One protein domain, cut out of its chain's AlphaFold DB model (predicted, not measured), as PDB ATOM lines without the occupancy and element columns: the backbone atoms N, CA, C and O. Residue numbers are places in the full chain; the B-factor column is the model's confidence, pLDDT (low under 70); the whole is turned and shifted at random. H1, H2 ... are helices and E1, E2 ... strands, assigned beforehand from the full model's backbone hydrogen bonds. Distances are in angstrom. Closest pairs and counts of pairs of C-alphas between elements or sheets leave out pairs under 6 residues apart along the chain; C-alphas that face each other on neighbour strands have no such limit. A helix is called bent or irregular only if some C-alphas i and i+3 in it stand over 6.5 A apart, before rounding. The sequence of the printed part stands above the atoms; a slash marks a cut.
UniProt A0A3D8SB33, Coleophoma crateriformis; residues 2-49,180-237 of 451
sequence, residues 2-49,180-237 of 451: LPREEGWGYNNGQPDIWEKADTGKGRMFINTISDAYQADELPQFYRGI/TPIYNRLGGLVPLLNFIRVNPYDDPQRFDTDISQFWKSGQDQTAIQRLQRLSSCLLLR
ATOM      1  N   LEU A   2     -25.168  -4.809 -26.702       83.19
ATOM      2  CA  LEU A   2     -24.741  -6.221 -26.652       83.19
ATOM      3  C   LEU A   2     -25.773  -7.242 -27.180       83.19
ATOM      4  O   LEU A   2     -25.411  -7.975 -28.094       83.19
ATOM      5  N   PRO A   3     -27.068  -7.225 -26.781       80.75
ATOM      6  CA  PRO A   3     -28.041  -8.177 -27.336       80.75
ATOM      7  C   PRO A   3     -28.203  -8.061 -28.853       80.75
ATOM      8  O   PRO A   3     -28.599  -9.008 -29.522       80.75
ATOM      9  N   ARG A   4     -27.901  -6.883 -29.413       80.56
ATOM     10  CA  ARG A   4     -27.971  -6.656 -30.849       80.56
ATOM     11  C   ARG A   4     -26.748  -7.165 -31.599       80.56
ATOM     12  O   ARG A   4     -26.848  -7.391 -32.796       80.56
ATOM     13  N   GLU A   5     -25.628  -7.372 -30.918       80.69
ATOM     14  CA  GLU A   5     -24.443  -8.014 -31.493       80.69
ATOM     15  C   GLU A   5     -24.527  -9.544 -31.463       80.69
ATOM     16  O   GLU A   5     -23.755 -10.201 -32.152       80.69
ATOM     17  N   GLU A   6     -25.487 -10.107 -30.726       78.19
ATOM     18  CA  GLU A   6     -25.754 -11.552 -30.652       78.19
ATOM     19  C   GLU A   6     -26.705 -12.052 -31.753       78.19
ATOM     20  O   GLU A   6     -26.844 -13.257 -31.956       78.19
ATOM     21  N   GLY A   7     -27.339 -11.143 -32.500       77.38
ATOM     22  CA  GLY A   7     -28.161 -11.477 -33.659       77.38
ATOM     23  C   GLY A   7     -29.642 -11.135 -33.491       77.38
ATOM     24  O   GLY A   7     -30.021 -10.094 -32.942       77.38
ATOM     25  N   TRP A   8     -30.490 -12.023 -34.010       77.00
ATOM     26  CA  TRP A   8     -31.945 -11.933 -33.903       77.00
ATOM     27  C   TRP A   8     -32.423 -12.318 -32.500       77.00
ATOM     28  O   TRP A   8     -32.039 -13.363 -31.972       77.00
ATOM     29  N   GLY A   9     -33.341 -11.535 -31.937       71.50
ATOM     30  CA  GLY A   9     -33.895 -11.727 -30.593       71.50
ATOM     31  C   GLY A   9     -34.867 -12.904 -30.424       71.50
ATOM     32  O   GLY A   9     -35.747 -12.826 -29.571       71.50
ATOM     33  N   TYR A  10     -34.733 -13.993 -31.193       71.12
ATOM     34  CA  TYR A  10     -35.721 -15.084 -31.272       71.12
ATOM     35  C   TYR A  10     -36.116 -15.696 -29.920       71.12
ATOM     36  O   TYR A  10     -37.247 -16.140 -29.755       71.12
ATOM     37  N   ASN A  11     -35.185 -15.740 -28.966       62.78
ATOM     38  CA  ASN A  11     -35.356 -16.456 -27.700       62.78
ATOM     39  C   ASN A  11     -35.585 -15.523 -26.501       62.78
ATOM     40  O   ASN A  11     -35.845 -16.000 -25.399       62.78
ATOM     41  N   ASN A  12     -35.494 -14.203 -26.698       62.66
ATOM     42  CA  ASN A  12     -35.400 -13.241 -25.596       62.66
ATOM     43  C   ASN A  12     -36.743 -12.562 -25.273       62.66
ATOM     44  O   ASN A  12     -36.789 -11.661 -24.437       62.66
ATOM     45  N   GLY A  13     -37.833 -12.956 -25.947       64.56
ATOM     46  CA  GLY A  13     -39.172 -12.381 -25.761       64.56
ATOM     47  C   GLY A  13     -39.292 -10.902 -26.152       64.56
ATOM     48  O   GLY A  13     -40.312 -10.277 -25.869       64.56
ATOM     49  N   GLN A  14     -38.258 -10.328 -26.776       68.56
ATOM     50  CA  GLN A  14     -38.286  -8.970 -27.308       68.56
ATOM     51  C   GLN A  14     -38.795  -8.986 -28.753       68.56
ATOM     52  O   GLN A  14     -38.392  -9.864 -29.517       68.56
ATOM     53  N   PRO A  15     -39.645  -8.020 -29.144       71.81
ATOM     54  CA  PRO A  15     -40.101  -7.912 -30.521       71.81
ATOM     55  C   PRO A  15     -38.917  -7.588 -31.440       71.81
ATOM     56  O   PRO A  15     -38.238  -6.574 -31.266       71.81
ATOM     57  N   ASP A  16     -38.687  -8.437 -32.437       86.94
ATOM     58  CA  ASP A  16     -37.724  -8.211 -33.517       86.94
ATOM     59  C   ASP A  16     -38.460  -8.229 -34.868       86.94
ATOM     60  O   ASP A  16     -39.668  -8.464 -34.943       86.94
ATOM     61  N   ILE A  17     -37.740  -7.955 -35.953       88.62
ATOM     62  CA  ILE A  17     -38.316  -7.903 -37.307       88.62
ATOM     63  C   ILE A  17     -38.855  -9.276 -37.727       88.62
ATOM     64  O   ILE A  17     -39.827  -9.354 -38.480       88.62
ATOM     65  N   TRP A  18     -38.237 -10.344 -37.223       88.69
ATOM     66  CA  TRP A  18     -38.576 -11.721 -37.540       88.69
ATOM     67  C   TRP A  18     -38.824 -12.545 -36.283       88.69
ATOM     68  O   TRP A  18     -38.030 -12.523 -35.343       88.69
ATOM     69  N   GLU A  19     -39.890 -13.338 -36.310       87.88
ATOM     70  CA  GLU A  19     -40.246 -14.294 -35.264       87.88
ATOM     71  C   GLU A  19     -40.207 -15.727 -35.802       87.88
ATOM     72  O   GLU A  19     -40.569 -15.987 -36.953       87.88
ATOM     73  N   LYS A  20     -39.766 -16.671 -34.963       87.38
ATOM     74  CA  LYS A  20     -39.799 -18.106 -35.269       87.38
ATOM     75  C   LYS A  20     -41.135 -18.688 -34.824       87.38
ATOM     76  O   LYS A  20     -41.485 -18.596 -33.651       87.38
ATOM     77  N   ALA A  21     -41.831 -19.346 -35.742       84.50
ATOM     78  CA  ALA A  21     -43.047 -20.092 -35.460       84.50
ATOM     79  C   ALA A  21     -42.867 -21.555 -35.884       84.50
ATOM     80  O   ALA A  21     -42.675 -21.854 -37.064       84.50
ATOM     81  N   ASP A  22     -42.945 -22.479 -34.927       84.31
ATOM     82  CA  ASP A  22     -42.964 -23.909 -35.228       84.31
ATOM     83  C   ASP A  22     -44.397 -24.315 -35.609       84.31
ATOM     84  O   ASP A  22     -45.329 -24.241 -34.809       84.31
ATOM     85  N   THR A  23     -44.589 -24.728 -36.861       78.19
ATOM     86  CA  THR A  23     -45.871 -25.242 -37.357       78.19
ATOM     87  C   THR A  23     -45.817 -26.761 -37.495       78.19
ATOM     88  O   THR A  23     -44.741 -27.352 -37.587       78.19
ATOM     89  N   GLY A  24     -46.975 -27.420 -37.614       75.00
ATOM     90  CA  GLY A  24     -47.038 -28.867 -37.878       75.00
ATOM     91  C   GLY A  24     -46.367 -29.317 -39.191       75.00
ATOM     92  O   GLY A  24     -46.248 -30.515 -39.422       75.00
ATOM     93  N   LYS A  25     -45.935 -28.379 -40.050       73.00
ATOM     94  CA  LYS A  25     -45.224 -28.628 -41.315       73.00
ATOM     95  C   LYS A  25     -43.732 -28.263 -41.261       73.00
ATOM     96  O   LYS A  25     -43.052 -28.393 -42.274       73.00
ATOM     97  N   GLY A  26     -43.231 -27.814 -40.109       80.38
ATOM     98  CA  GLY A  26     -41.861 -27.342 -39.925       80.38
ATOM     99  C   GLY A  26     -41.789 -25.920 -39.372       80.38
ATOM    100  O   GLY A  26     -42.807 -25.278 -39.092       80.38
ATOM    101  N   ARG A  27     -40.561 -25.431 -39.208       84.94
ATOM    102  CA  ARG A  27     -40.274 -24.081 -38.717       84.94
ATOM    103  C   ARG A  27     -40.508 -23.051 -39.821       84.94
ATOM    104  O   ARG A  27     -40.033 -23.238 -40.936       84.94
ATOM    105  N   MET A  28     -41.218 -21.974 -39.502       88.44
ATOM    106  CA  MET A  28     -41.404 -20.818 -40.379       88.44
ATOM    107  C   MET A  28     -40.931 -19.537 -39.693       88.44
ATOM    108  O   MET A  28     -40.910 -19.447 -38.463       88.44
ATOM    109  N   PHE A  29     -40.583 -18.542 -40.501       88.50
ATOM    110  CA  PHE A  29     -40.195 -17.207 -40.061       88.50
ATOM    111  C   PHE A  29     -41.268 -16.207 -40.478       88.50
ATOM    112  O   PHE A  29     -41.647 -16.170 -41.650       88.50
ATOM    113  N   ILE A  30     -41.761 -15.414 -39.527       89.50
ATOM    114  CA  ILE A  30     -42.822 -14.424 -39.737       89.50
ATOM    115  C   ILE A  30     -42.223 -13.028 -39.593       89.50
ATOM    116  O   ILE A  30     -41.582 -12.730 -38.589       89.50
ATOM    117  N   ASN A  31     -42.431 -12.178 -40.593       91.00
ATOM    118  CA  ASN A  31     -42.019 -10.785 -40.575       91.00
ATOM    119  C   ASN A  31     -43.064  -9.952 -39.821       91.00
ATOM    120  O   ASN A  31     -44.171  -9.757 -40.314       91.00
ATOM    121  N   THR A  32     -42.718  -9.414 -38.655       89.50
ATOM    122  CA  THR A  32     -43.651  -8.710 -37.748       89.50
ATOM    123  C   THR A  32     -44.098  -7.327 -38.252       89.50
ATOM    124  O   THR A  32     -44.979  -6.678 -37.669       89.50
ATOM    125  N   ILE A  33     -43.479  -6.851 -39.337       91.25
ATOM    126  CA  ILE A  33     -43.728  -5.543 -39.946       91.25
ATOM    127  C   ILE A  33     -44.714  -5.666 -41.116       91.25
ATOM    128  O   ILE A  33     -45.662  -4.888 -41.211       91.25
ATOM    129  N   SER A  34     -44.493  -6.632 -42.008       89.75
ATOM    130  CA  SER A  34     -45.291  -6.854 -43.226       89.75
ATOM    131  C   SER A  34     -46.292  -8.005 -43.118       89.75
ATOM    132  O   SER A  34     -47.137  -8.134 -44.003       89.75
ATOM    133  N   ASP A  35     -46.195  -8.823 -42.067       87.81
ATOM    134  CA  ASP A  35     -46.920 -10.085 -41.855       87.81
ATOM    135  C   ASP A  35     -46.617 -11.169 -42.916       87.81
ATOM    136  O   ASP A  35     -47.318 -12.176 -43.029       87.81
ATOM    137  N   ALA A  36     -45.548 -10.987 -43.700       88.31
ATOM    138  CA  ALA A  36     -45.059 -11.984 -44.647       88.31
ATOM    139  C   ALA A  36     -44.411 -13.177 -43.922       88.31
ATOM    140  O   ALA A  36     -43.863 -13.029 -42.832       88.31
ATOM    141  N   TYR A  37     -44.422 -14.357 -44.543       88.50
ATOM    142  CA  TYR A  37     -43.811 -15.568 -43.994       88.50
ATOM    143  C   TYR A  37     -42.863 -16.226 -44.996       88.50
ATOM    144  O   TYR A  37     -43.093 -16.181 -46.206       88.50
ATOM    145  N   GLN A  38     -41.817 -16.874 -44.488       87.94
ATOM    146  CA  GLN A  38     -40.882 -17.659 -45.292       87.94
ATOM    147  C   GLN A  38     -40.414 -18.923 -44.562       87.94
ATOM    148  O   GLN A  38     -40.419 -18.985 -43.331       87.94
ATOM    149  N   ALA A  39     -40.028 -19.937 -45.337       83.38
ATOM    150  CA  ALA A  39     -39.484 -21.194 -44.821       83.38
ATOM    151  C   ALA A  39     -37.951 -21.158 -44.680       83.38
ATOM    152  O   ALA A  39     -37.403 -21.843 -43.820       83.38
ATOM    153  N   ASP A  40     -37.277 -20.350 -45.502       83.19
ATOM    154  CA  ASP A  40     -35.819 -20.262 -45.524       83.19
ATOM    155  C   ASP A  40     -35.278 -19.517 -44.299       83.19
ATOM    156  O   ASP A  40     -35.841 -18.507 -43.854       83.19
ATOM    157  N   GLU A  41     -34.158 -20.011 -43.769       79.19
ATOM    158  CA  GLU A  41     -33.462 -19.373 -42.658       79.19
ATOM    159  C   GLU A  41     -32.873 -18.024 -43.081       79.19
ATOM    160  O   GLU A  41     -32.274 -17.871 -44.146       79.19
ATOM    161  N   LEU A  42     -33.067 -17.027 -42.222       79.81
ATOM    162  CA  LEU A  42     -32.630 -15.661 -42.466       79.81
ATOM    163  C   LEU A  42     -31.133 -15.499 -42.198       79.81
ATOM    164  O   LEU A  42     -30.618 -16.070 -41.231       79.81
ATOM    165  N   PRO A  43     -30.437 -14.642 -42.967       78.31
ATOM    166  CA  PRO A  43     -29.082 -14.247 -42.617       78.31
ATOM    167  C   PRO A  43     -29.073 -13.595 -41.228       78.31
ATOM    168  O   PRO A  43     -29.999 -12.866 -40.859       78.31
ATOM    169  N   GLN A  44     -28.034 -13.866 -40.435       68.81
ATOM    170  CA  GLN A  44     -27.911 -13.246 -39.117       68.81
ATOM    171  C   GLN A  44     -27.648 -11.741 -39.230       68.81
ATOM    172  O   GLN A  44     -26.966 -11.268 -40.142       68.81
ATOM    173  N   PHE A  45     -28.201 -10.998 -38.274       71.00
ATOM    174  CA  PHE A  45     -28.208  -9.546 -38.258       71.00
ATOM    175  C   PHE A  45     -27.689  -9.017 -36.916       71.00
ATOM    176  O   PHE A  45     -28.347  -9.179 -35.896       71.00
ATOM    177  N   TYR A  46     -26.520  -8.366 -36.926       73.31
ATOM    178  CA  TYR A  46     -25.770  -8.009 -35.708       73.31
ATOM    179  C   TYR A  46     -25.647  -6.495 -35.466       73.31
ATOM    180  O   TYR A  46     -24.629  -6.016 -34.966       73.31
ATOM    181  N   ARG A  47     -26.604  -5.694 -35.951       80.38
ATOM    182  CA  ARG A  47     -26.425  -4.235 -36.080       80.38
ATOM    183  C   ARG A  47     -27.618  -3.452 -35.547       80.38
ATOM    184  O   ARG A  47     -28.745  -3.930 -35.503       80.38
ATOM    185  N   GLY A  48     -27.381  -2.221 -35.114       83.00
ATOM    186  CA  GLY A  48     -28.417  -1.375 -34.524       83.00
ATOM    187  C   GLY A  48     -28.061   0.098 -34.605       83.00
ATOM    188  O   GLY A  48     -26.959   0.462 -35.014       83.00
ATOM    189  N   ILE A  49     -29.007   0.950 -34.224       86.00
ATOM    190  CA  ILE A  49     -28.865   2.402 -34.299       86.00
ATOM    191  C   ILE A  49     -29.133   2.981 -32.912       86.00
ATOM    192  O   ILE A  49     -30.205   2.789 -32.344       86.00
ATOM    193  N   THR A 180     -31.454  12.364 -34.615       52.78
ATOM    194  CA  THR A 180     -32.603  12.543 -35.516       52.78
ATOM    195  C   THR A 180     -32.464  11.677 -36.782       52.78
ATOM    196  O   THR A 180     -32.091  12.192 -37.834       52.78
ATOM    197  N   PRO A 181     -32.790  10.371 -36.725       48.81
ATOM    198  CA  PRO A 181     -32.540   9.429 -37.828       48.81
ATOM    199  C   PRO A 181     -33.421   9.628 -39.074       48.81
ATOM    200  O   PRO A 181     -33.128   9.064 -40.123       48.81
ATOM    201  N   ILE A 182     -34.498  10.418 -38.986       56.94
ATOM    202  CA  ILE A 182     -35.385  10.725 -40.116       56.94
ATOM    203  C   ILE A 182     -35.329  12.230 -40.360       56.94
ATOM    204  O   ILE A 182     -35.820  13.008 -39.543       56.94
ATOM    205  N   TYR A 183     -34.750  12.640 -41.489       46.81
ATOM    206  CA  TYR A 183     -34.738  14.037 -41.922       46.81
ATOM    207  C   TYR A 183     -35.609  14.199 -43.174       46.81
ATOM    208  O   TYR A 183     -35.291  13.683 -44.244       46.81
ATOM    209  N   ASN A 184     -36.725  14.916 -43.025       53.03
ATOM    210  CA  ASN A 184     -37.624  15.435 -44.068       53.03
ATOM    211  C   ASN A 184     -38.358  14.443 -44.998       53.03
ATOM    212  O   ASN A 184     -39.355  14.845 -45.598       53.03
ATOM    213  N   ARG A 185     -37.933  13.179 -45.148       62.03
ATOM    214  CA  ARG A 185     -38.629  12.156 -45.963       62.03
ATOM    215  C   ARG A 185     -38.488  10.757 -45.357       62.03
ATOM    216  O   ARG A 185     -37.404  10.385 -44.921       62.03
ATOM    217  N   LEU A 186     -39.555   9.955 -45.425       69.06
ATOM    218  CA  LEU A 186     -39.582   8.550 -44.974       69.06
ATOM    219  C   LEU A 186     -38.475   7.686 -45.602       69.06
ATOM    220  O   LEU A 186     -37.837   6.900 -44.909       69.06
ATOM    221  N   GLY A 187     -38.185   7.897 -46.890       68.88
ATOM    222  CA  GLY A 187     -37.122   7.182 -47.608       68.88
ATOM    223  C   GLY A 187     -35.699   7.475 -47.113       68.88
ATOM    224  O   GLY A 187     -34.770   6.779 -47.507       68.88
ATOM    225  N   GLY A 188     -35.508   8.464 -46.230       71.44
ATOM    226  CA  GLY A 188     -34.207   8.751 -45.621       71.44
ATOM    227  C   GLY A 188     -33.663   7.616 -44.744       71.44
ATOM    228  O   GLY A 188     -32.461   7.588 -44.493       71.44
ATOM    229  N   LEU A 189     -34.518   6.677 -44.316       77.69
ATOM    230  CA  LEU A 189     -34.136   5.514 -43.511       77.69
ATOM    231  C   LEU A 189     -33.569   4.354 -44.356       77.69
ATOM    232  O   LEU A 189     -32.822   3.537 -43.837       77.69
ATOM    233  N   VAL A 190     -33.870   4.275 -45.656       83.44
ATOM    234  CA  VAL A 190     -33.474   3.128 -46.499       83.44
ATOM    235  C   VAL A 190     -31.953   2.956 -46.617       83.44
ATOM    236  O   VAL A 190     -31.477   1.843 -46.408       83.44
ATOM    237  N   PRO A 191     -31.150   4.004 -46.886       82.56
ATOM    238  CA  PRO A 191     -29.694   3.853 -46.956       82.56
ATOM    239  C   PRO A 191     -29.089   3.381 -45.630       82.56
ATOM    240  O   PRO A 191     -28.115   2.635 -45.614       82.56
ATOM    241  N   LEU A 192     -29.717   3.785 -44.524       79.94
ATOM    242  CA  LEU A 192     -29.418   3.328 -43.176       79.94
ATOM    243  C   LEU A 192     -29.620   1.816 -43.069       79.94
ATOM    244  O   LEU A 192     -28.672   1.092 -42.788       79.94
ATOM    245  N   LEU A 193     -30.836   1.348 -43.362       86.31
ATOM    246  CA  LEU A 193     -31.209  -0.070 -43.325       86.31
ATOM    247  C   LEU A 193     -30.334  -0.918 -44.253       86.31
ATOM    248  O   LEU A 193     -29.960  -2.026 -43.881       86.31
ATOM    249  N   ASN A 194     -29.947  -0.375 -45.408       86.38
ATOM    250  CA  ASN A 194     -29.011  -1.006 -46.331       86.38
ATOM    251  C   ASN A 194     -27.602  -1.127 -45.727       86.38
ATOM    252  O   ASN A 194     -27.037  -2.219 -45.713       86.38
ATOM    253  N   PHE A 195     -27.064  -0.051 -45.139       84.44
ATOM    254  CA  PHE A 195     -25.751  -0.072 -44.487       84.44
ATOM    255  C   PHE A 195     -25.686  -1.091 -43.341       84.44
ATOM    256  O   PHE A 195     -24.731  -1.866 -43.248       84.44
ATOM    257  N   ILE A 196     -26.719  -1.135 -42.492       83.62
ATOM    258  CA  ILE A 196     -26.810  -2.142 -41.427       83.62
ATOM    259  C   ILE A 196     -27.290  -3.515 -41.930       83.62
ATOM    260  O   ILE A 196     -27.195  -4.476 -41.179       83.62
ATOM    261  N   ARG A 197     -27.693  -3.661 -43.199       85.31
ATOM    262  CA  ARG A 197     -28.150  -4.918 -43.829       85.31
ATOM    263  C   ARG A 197     -29.373  -5.541 -43.150       85.31
ATOM    264  O   ARG A 197     -29.402  -6.733 -42.848       85.31
ATOM    265  N   VAL A 198     -30.380  -4.721 -42.869       87.44
ATOM    266  CA  VAL A 198     -31.641  -5.167 -42.264       87.44
ATOM    267  C   VAL A 198     -32.479  -5.904 -43.298       87.44
ATOM    268  O   VAL A 198     -33.196  -5.267 -44.054       87.44
ATOM    269  N   ASN A 199     -32.472  -7.233 -43.300       86.94
ATOM    270  CA  ASN A 199     -33.352  -7.980 -44.195       86.94
ATOM    271  C   ASN A 199     -34.830  -7.892 -43.746       86.94
ATOM    272  O   ASN A 199     -35.107  -8.106 -42.560       86.94
ATOM    273  N   PRO A 200     -35.800  -7.619 -44.643       89.81
ATOM    274  CA  PRO A 200     -35.675  -7.403 -46.094       89.81
ATOM    275  C   PRO A 200     -35.660  -5.912 -46.498       89.81
ATOM    276  O   PRO A 200     -35.867  -5.574 -47.659       89.81
ATOM    277  N   TYR A 201     -35.509  -5.004 -45.535       90.38
ATOM    278  CA  TYR A 201     -35.596  -3.552 -45.723       90.38
ATOM    279  C   TYR A 201     -34.281  -2.880 -46.140       90.38
ATOM    280  O   TYR A 201     -34.234  -1.661 -46.311       90.38
ATOM    281  N   ASP A 202     -33.224  -3.664 -46.318       86.75
ATOM    282  CA  ASP A 202     -32.017  -3.304 -47.045       86.75
ATOM    283  C   ASP A 202     -32.285  -3.147 -48.551       86.75
ATOM    284  O   ASP A 202     -31.546  -2.419 -49.222       86.75
ATOM    285  N   ASP A 203     -33.374  -3.740 -49.056       89.19
ATOM    286  CA  ASP A 203     -33.935  -3.493 -50.384       89.19
ATOM    287  C   ASP A 203     -34.904  -2.284 -50.380       89.19
ATOM    288  O   ASP A 203     -35.981  -2.330 -49.763       89.19
ATOM    289  N   PRO A 204     -34.584  -1.202 -51.119       88.25
ATOM    290  CA  PRO A 204     -35.467  -0.051 -51.275       88.25
ATOM    291  C   PRO A 204     -36.867  -0.389 -51.801       88.25
ATOM    292  O   PRO A 204     -37.831   0.263 -51.399       88.25
ATOM    293  N   GLN A 205     -37.003  -1.380 -52.690       90.69
ATOM    294  CA  GLN A 205     -38.300  -1.754 -53.264       90.69
ATOM    295  C   GLN A 205     -39.208  -2.379 -52.213       90.69
ATOM    296  O   GLN A 205     -40.412  -2.100 -52.165       90.69
ATOM    297  N   ARG A 206     -38.622  -3.190 -51.329       91.88
ATOM    298  CA  ARG A 206     -39.351  -3.803 -50.227       91.88
ATOM    299  C   ARG A 206     -39.817  -2.764 -49.220       91.88
ATOM    300  O   ARG A 206     -40.983  -2.768 -48.834       91.88
ATOM    301  N   PHE A 207     -38.945  -1.825 -48.853       91.00
ATOM    302  CA  PHE A 207     -39.325  -0.709 -47.988       91.00
ATOM    303  C   PHE A 207     -40.414   0.176 -48.620       91.00
ATOM    304  O   PHE A 207     -41.314   0.654 -47.921       91.00
ATOM    305  N   ASP A 208     -40.365   0.402 -49.937       89.75
ATOM    306  CA  ASP A 208     -41.408   1.168 -50.624       89.75
ATOM    307  C   ASP A 208     -42.755   0.441 -50.572       89.75
ATOM    308  O   ASP A 208     -43.732   1.026 -50.114       89.75
ATOM    309  N   THR A 209     -42.777  -0.844 -50.928       91.62
ATOM    310  CA  THR A 209     -43.991  -1.678 -50.945       91.62
ATOM    311  C   THR A 209     -44.617  -1.812 -49.556       91.62
ATOM    312  O   THR A 209     -45.819  -1.619 -49.381       91.62
ATOM    313  N   ASP A 210     -43.804  -2.109 -48.541       91.25
ATOM    314  CA  ASP A 210     -44.312  -2.452 -47.213       91.25
ATOM    315  C   ASP A 210     -44.599  -1.215 -46.343       91.25
ATOM    316  O   ASP A 210     -45.404  -1.308 -45.415       91.25
ATOM    317  N   ILE A 211     -43.970  -0.062 -46.615       89.94
ATOM    318  CA  ILE A 211     -44.075   1.140 -45.764       89.94
ATOM    319  C   ILE A 211     -44.414   2.396 -46.575       89.94
ATOM    320  O   ILE A 211     -45.424   3.051 -46.310       89.94
ATOM    321  N   SER A 212     -43.588   2.775 -47.551       88.06
ATOM    322  CA  SER A 212     -43.724   4.104 -48.178       88.06
ATOM    323  C   SER A 212     -44.967   4.239 -49.064       88.06
ATOM    324  O   SER A 212     -45.539   5.325 -49.155       88.06
ATOM    325  N   GLN A 213     -45.425   3.160 -49.700       88.56
ATOM    326  CA  GLN A 213     -46.629   3.138 -50.529       88.56
ATOM    327  C   GLN A 213     -47.892   3.384 -49.694       88.56
ATOM    328  O   GLN A 213     -48.795   4.090 -50.146       88.56
ATOM    329  N   PHE A 214     -47.938   2.878 -48.460       88.38
ATOM    330  CA  PHE A 214     -49.032   3.145 -47.522       88.38
ATOM    331  C   PHE A 214     -49.120   4.637 -47.190       88.38
ATOM    332  O   PHE A 214     -50.200   5.212 -47.235       88.38
ATOM    333  N   TRP A 215     -47.979   5.295 -46.981       85.88
ATOM    334  CA  TRP A 215     -47.939   6.747 -46.793       85.88
ATOM    335  C   TRP A 215     -48.384   7.512 -48.050       85.88
ATOM    336  O   TRP A 215     -49.195   8.427 -47.985       85.88
ATOM    337  N   LYS A 216     -47.893   7.122 -49.235       85.81
ATOM    338  CA  LYS A 216     -48.250   7.774 -50.512       85.81
ATOM    339  C   LYS A 216     -49.732   7.620 -50.876       85.81
ATOM    340  O   LYS A 216     -50.283   8.486 -51.545       85.81
ATOM    341  N   SER A 217     -50.357   6.517 -50.469       88.88
ATOM    342  CA  SER A 217     -51.771   6.218 -50.727       88.88
ATOM    343  C   SER A 217     -52.728   6.789 -49.672       88.88
ATOM    344  O   SER A 217     -53.935   6.582 -49.784       88.88
ATOM    345  N   GLY A 218     -52.217   7.518 -48.670       86.31
ATOM    346  CA  GLY A 218     -53.014   8.120 -47.595       86.31
ATOM    347  C   GLY A 218     -53.417   7.147 -46.480       86.31
ATOM    348  O   GLY A 218     -54.294   7.459 -45.676       86.31
ATOM    349  N   GLN A 219     -52.801   5.963 -46.410       89.62
ATOM    350  CA  GLN A 219     -52.965   4.991 -45.322       89.62
ATOM    351  C   GLN A 219     -51.932   5.233 -44.208       89.62
ATOM    352  O   GLN A 219     -51.166   4.345 -43.820       89.62
ATOM    353  N   ASP A 220     -51.919   6.458 -43.684       87.25
ATOM    354  CA  ASP A 220     -50.867   6.955 -42.792       87.25
ATOM    355  C   ASP A 220     -50.751   6.142 -41.497       87.25
ATOM    356  O   ASP A 220     -49.647   5.895 -41.018       87.25
ATOM    357  N   GLN A 221     -51.872   5.669 -40.941       90.00
ATOM    358  CA  GLN A 221     -51.868   4.881 -39.703       90.00
ATOM    359  C   GLN A 221     -51.096   3.567 -39.857       90.00
ATOM    360  O   GLN A 221     -50.264   3.248 -39.009       90.00
ATOM    361  N   THR A 222     -51.321   2.832 -40.949       89.62
ATOM    362  CA  THR A 222     -50.608   1.581 -41.237       89.62
ATOM    363  C   THR A 222     -49.122   1.850 -41.464       89.62
ATOM    364  O   THR A 222     -48.277   1.162 -40.892       89.62
ATOM    365  N   ALA A 223     -48.791   2.892 -42.236       88.12
ATOM    366  CA  ALA A 223     -47.406   3.290 -42.479       88.12
ATOM    367  C   ALA A 223     -46.673   3.648 -41.173       88.12
ATOM    368  O   ALA A 223     -45.560   3.177 -40.937       88.12
ATOM    369  N   ILE A 224     -47.311   4.431 -40.295       88.44
ATOM    370  CA  ILE A 224     -46.764   4.821 -38.989       88.44
ATOM    371  C   ILE A 224     -46.581   3.600 -38.091       88.44
ATOM    372  O   ILE A 224     -45.514   3.453 -37.504       88.44
ATOM    373  N   GLN A 225     -47.574   2.713 -37.996       90.81
ATOM    374  CA  GLN A 225     -47.478   1.506 -37.168       90.81
ATOM    375  C   GLN A 225     -46.328   0.601 -37.622       90.81
ATOM    376  O   GLN A 225     -45.521   0.173 -36.796       90.81
ATOM    377  N   ARG A 226     -46.203   0.355 -38.932       91.56
ATOM    378  CA  ARG A 226     -45.105  -0.445 -39.496       91.56
ATOM    379  C   ARG A 226     -43.748   0.205 -39.255       91.56
ATOM    380  O   ARG A 226     -42.814  -0.471 -38.829       91.56
ATOM    381  N   LEU A 227     -43.652   1.520 -39.439       88.94
ATOM    382  CA  LEU A 227     -42.426   2.263 -39.163       88.94
ATOM    383  C   LEU A 227     -42.060   2.249 -37.675       88.94
ATOM    384  O   LEU A 227     -40.883   2.123 -37.348       88.94
ATOM    385  N   GLN A 228     -43.038   2.371 -36.776       88.12
ATOM    386  CA  GLN A 228     -42.831   2.311 -35.328       88.12
ATOM    387  C   GLN A 228     -42.337   0.936 -34.894       88.12
ATOM    388  O   GLN A 228     -41.363   0.869 -34.150       88.12
ATOM    389  N   ARG A 229     -42.945  -0.147 -35.400       89.81
ATOM    390  CA  ARG A 229     -42.472  -1.514 -35.147       89.81
ATOM    391  C   ARG A 229     -41.040  -1.695 -35.649       89.81
ATOM    392  O   ARG A 229     -40.168  -2.033 -34.855       89.81
ATOM    393  N   LEU A 230     -40.765  -1.341 -36.908       89.88
ATOM    394  CA  LEU A 230     -39.425  -1.448 -37.497       89.88
ATOM    395  C   LEU A 230     -38.395  -0.641 -36.696       89.88
ATOM    396  O   LEU A 230     -37.307  -1.124 -36.391       89.88
ATOM    397  N   SER A 231     -38.760   0.583 -36.316       86.38
ATOM    398  CA  SER A 231     -37.924   1.452 -35.493       86.38
ATOM    399  C   SER A 231     -37.682   0.861 -34.107       86.38
ATOM    400  O   SER A 231     -36.564   0.933 -33.621       86.38
ATOM    401  N   SER A 232     -38.685   0.250 -33.474       85.81
ATOM    402  CA  SER A 232     -38.547  -0.335 -32.134       85.81
ATOM    403  C   SER A 232     -37.585  -1.526 -32.086       85.81
ATOM    404  O   SER A 232     -36.912  -1.718 -31.079       85.81
ATOM    405  N   CYS A 233     -37.450  -2.266 -33.192       85.25
ATOM    406  CA  CYS A 233     -36.532  -3.403 -33.305       85.25
ATOM    407  C   CYS A 233     -35.074  -2.989 -33.591       85.25
ATOM    408  O   CYS A 233     -34.157  -3.806 -33.485       85.25
ATOM    409  N   LEU A 234     -34.839  -1.744 -34.022       83.25
ATOM    410  CA  LEU A 234     -33.536  -1.290 -34.533       83.25
ATOM    411  C   LEU A 234     -32.956  -0.089 -33.790       83.25
ATOM    412  O   LEU A 234     -31.733   0.049 -33.714       83.25
ATOM    413  N   LEU A 235     -33.819   0.799 -33.298       83.69
ATOM    414  CA  LEU A 235     -33.449   2.064 -32.685       83.69
ATOM    415  C   LEU A 235     -33.478   1.944 -31.164       83.69
ATOM    416  O   LEU A 235     -34.523   1.706 -30.563       83.69
ATOM    417  N   LEU A 236     -32.355   2.257 -30.529       84.06
ATOM    418  CA  LEU A 236     -32.343   2.652 -29.128       84.06
ATOM    419  C   LEU A 236     -32.510   4.172 -29.059       84.06
ATOM    420  O   LEU A 236     -31.608   4.906 -29.457       84.06
ATOM    421  N   ARG A 237     -33.663   4.652 -28.578       83.38
ATOM    422  CA  ARG A 237     -33.934   6.084 -28.388       83.38
ATOM    423  C   ARG A 237     -34.499   6.357 -26.999       83.38
ATOM    424  O   ARG A 237     -35.689   6.188 -26.747       83.38
TER     425      ARG A 237
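What this domain is: This is residues 2 to 49 and 180 to 237 of the 451 residues of a protein of Coleophoma crateriformis (UniProt A0A3D8SB33). Three helices, H2, H3 and H4, make a loose helical cluster whose centres form a triangle, and a two-stranded hairpin, E1 and E2, makes the other end of the longest axis. The short H1 lies away from the helical cluster, and the long stretches of residues 6 to 17 and 32 to 49 run between these parts. The printed part has 106 residues, with four named helices and two named strands in the order H1, E1, E2, H2, H3, H4; the sheet's order is E1 - E2, antiparallel, and the class is mixed, helices and strands. The whole is compact, with a radius of gyration of the C-alphas of 14.0 A and spans of 42 by 31 by 21 A.

How they stand to each other: Begin at H1, residues 2 to 5, which is apart from the other three helices: H2, residues 186 to 196, H3, residues 204 to 216, and H4, residues 220 to 234. Next look at E1, residues 18 to 23, and E2, residues 26 to 31, an antiparallel hairpin with 151 degrees between their directions. There you will find N 19 and O 30 at 2.9 A and N 28 and O 21 at 2.8 A, within hydrogen-bond range. Residues 29 to 30 of E2 also pair, antiparallel, with residues 37 to 38. Past the cut, H2 and H3 touch as a helical hairpin, at a shallow tilt of 22 degrees, opposite ways; their closest C-alphas are those of Val 190 and Pro 204, 6.1 A apart. H3 touches H4 with residues 211 to 215 alone, at a steep tilt of 40 degrees, opposite ways, again a helical hairpin; their closest C-alphas, of Ile 211 and Ala 223, are 5.1 A apart. H2 and H4 are near each other. E1 is apart from H2, H3 and H4. Every O i to N i+4 pair is within hydrogen-bond range in H4, against 4 of 7 in H2 and 7 of 9 in H3, while H1 is too short for such a pair.

Where its parts are: Find C-alpha 2 at (-24.741, -6.221, -26.652), where H1 begins. E1 is 15.4 A long and E2 16.6 A. H2, 17.0 A long, is only just irregular, with C-alphas 188 and 191 6.8 A apart; H3, 15.0 A long, is only just irregular too, with C-alphas 210 and 213 6.9 A apart. H4, 20.9 A long, runs from C-alpha 220 at (-50.867, 6.955, -42.792) to C-alpha 234 at (-33.536, -1.290, -34.533).

The domain as a whole: The two C-alphas farthest apart, of Gly 24 and Asn 184, are 45.7 A apart. Residues 50 to 179 are not printed, and C-alphas 49 and 180 are 10.9 A apart across the cut. The link from H1 to E1 is long, with 12 residues. The mean pLDDT of the printed part is 82.0; look for values under 70 at residues 11 to 14, residue 44 and residues 180 to 187.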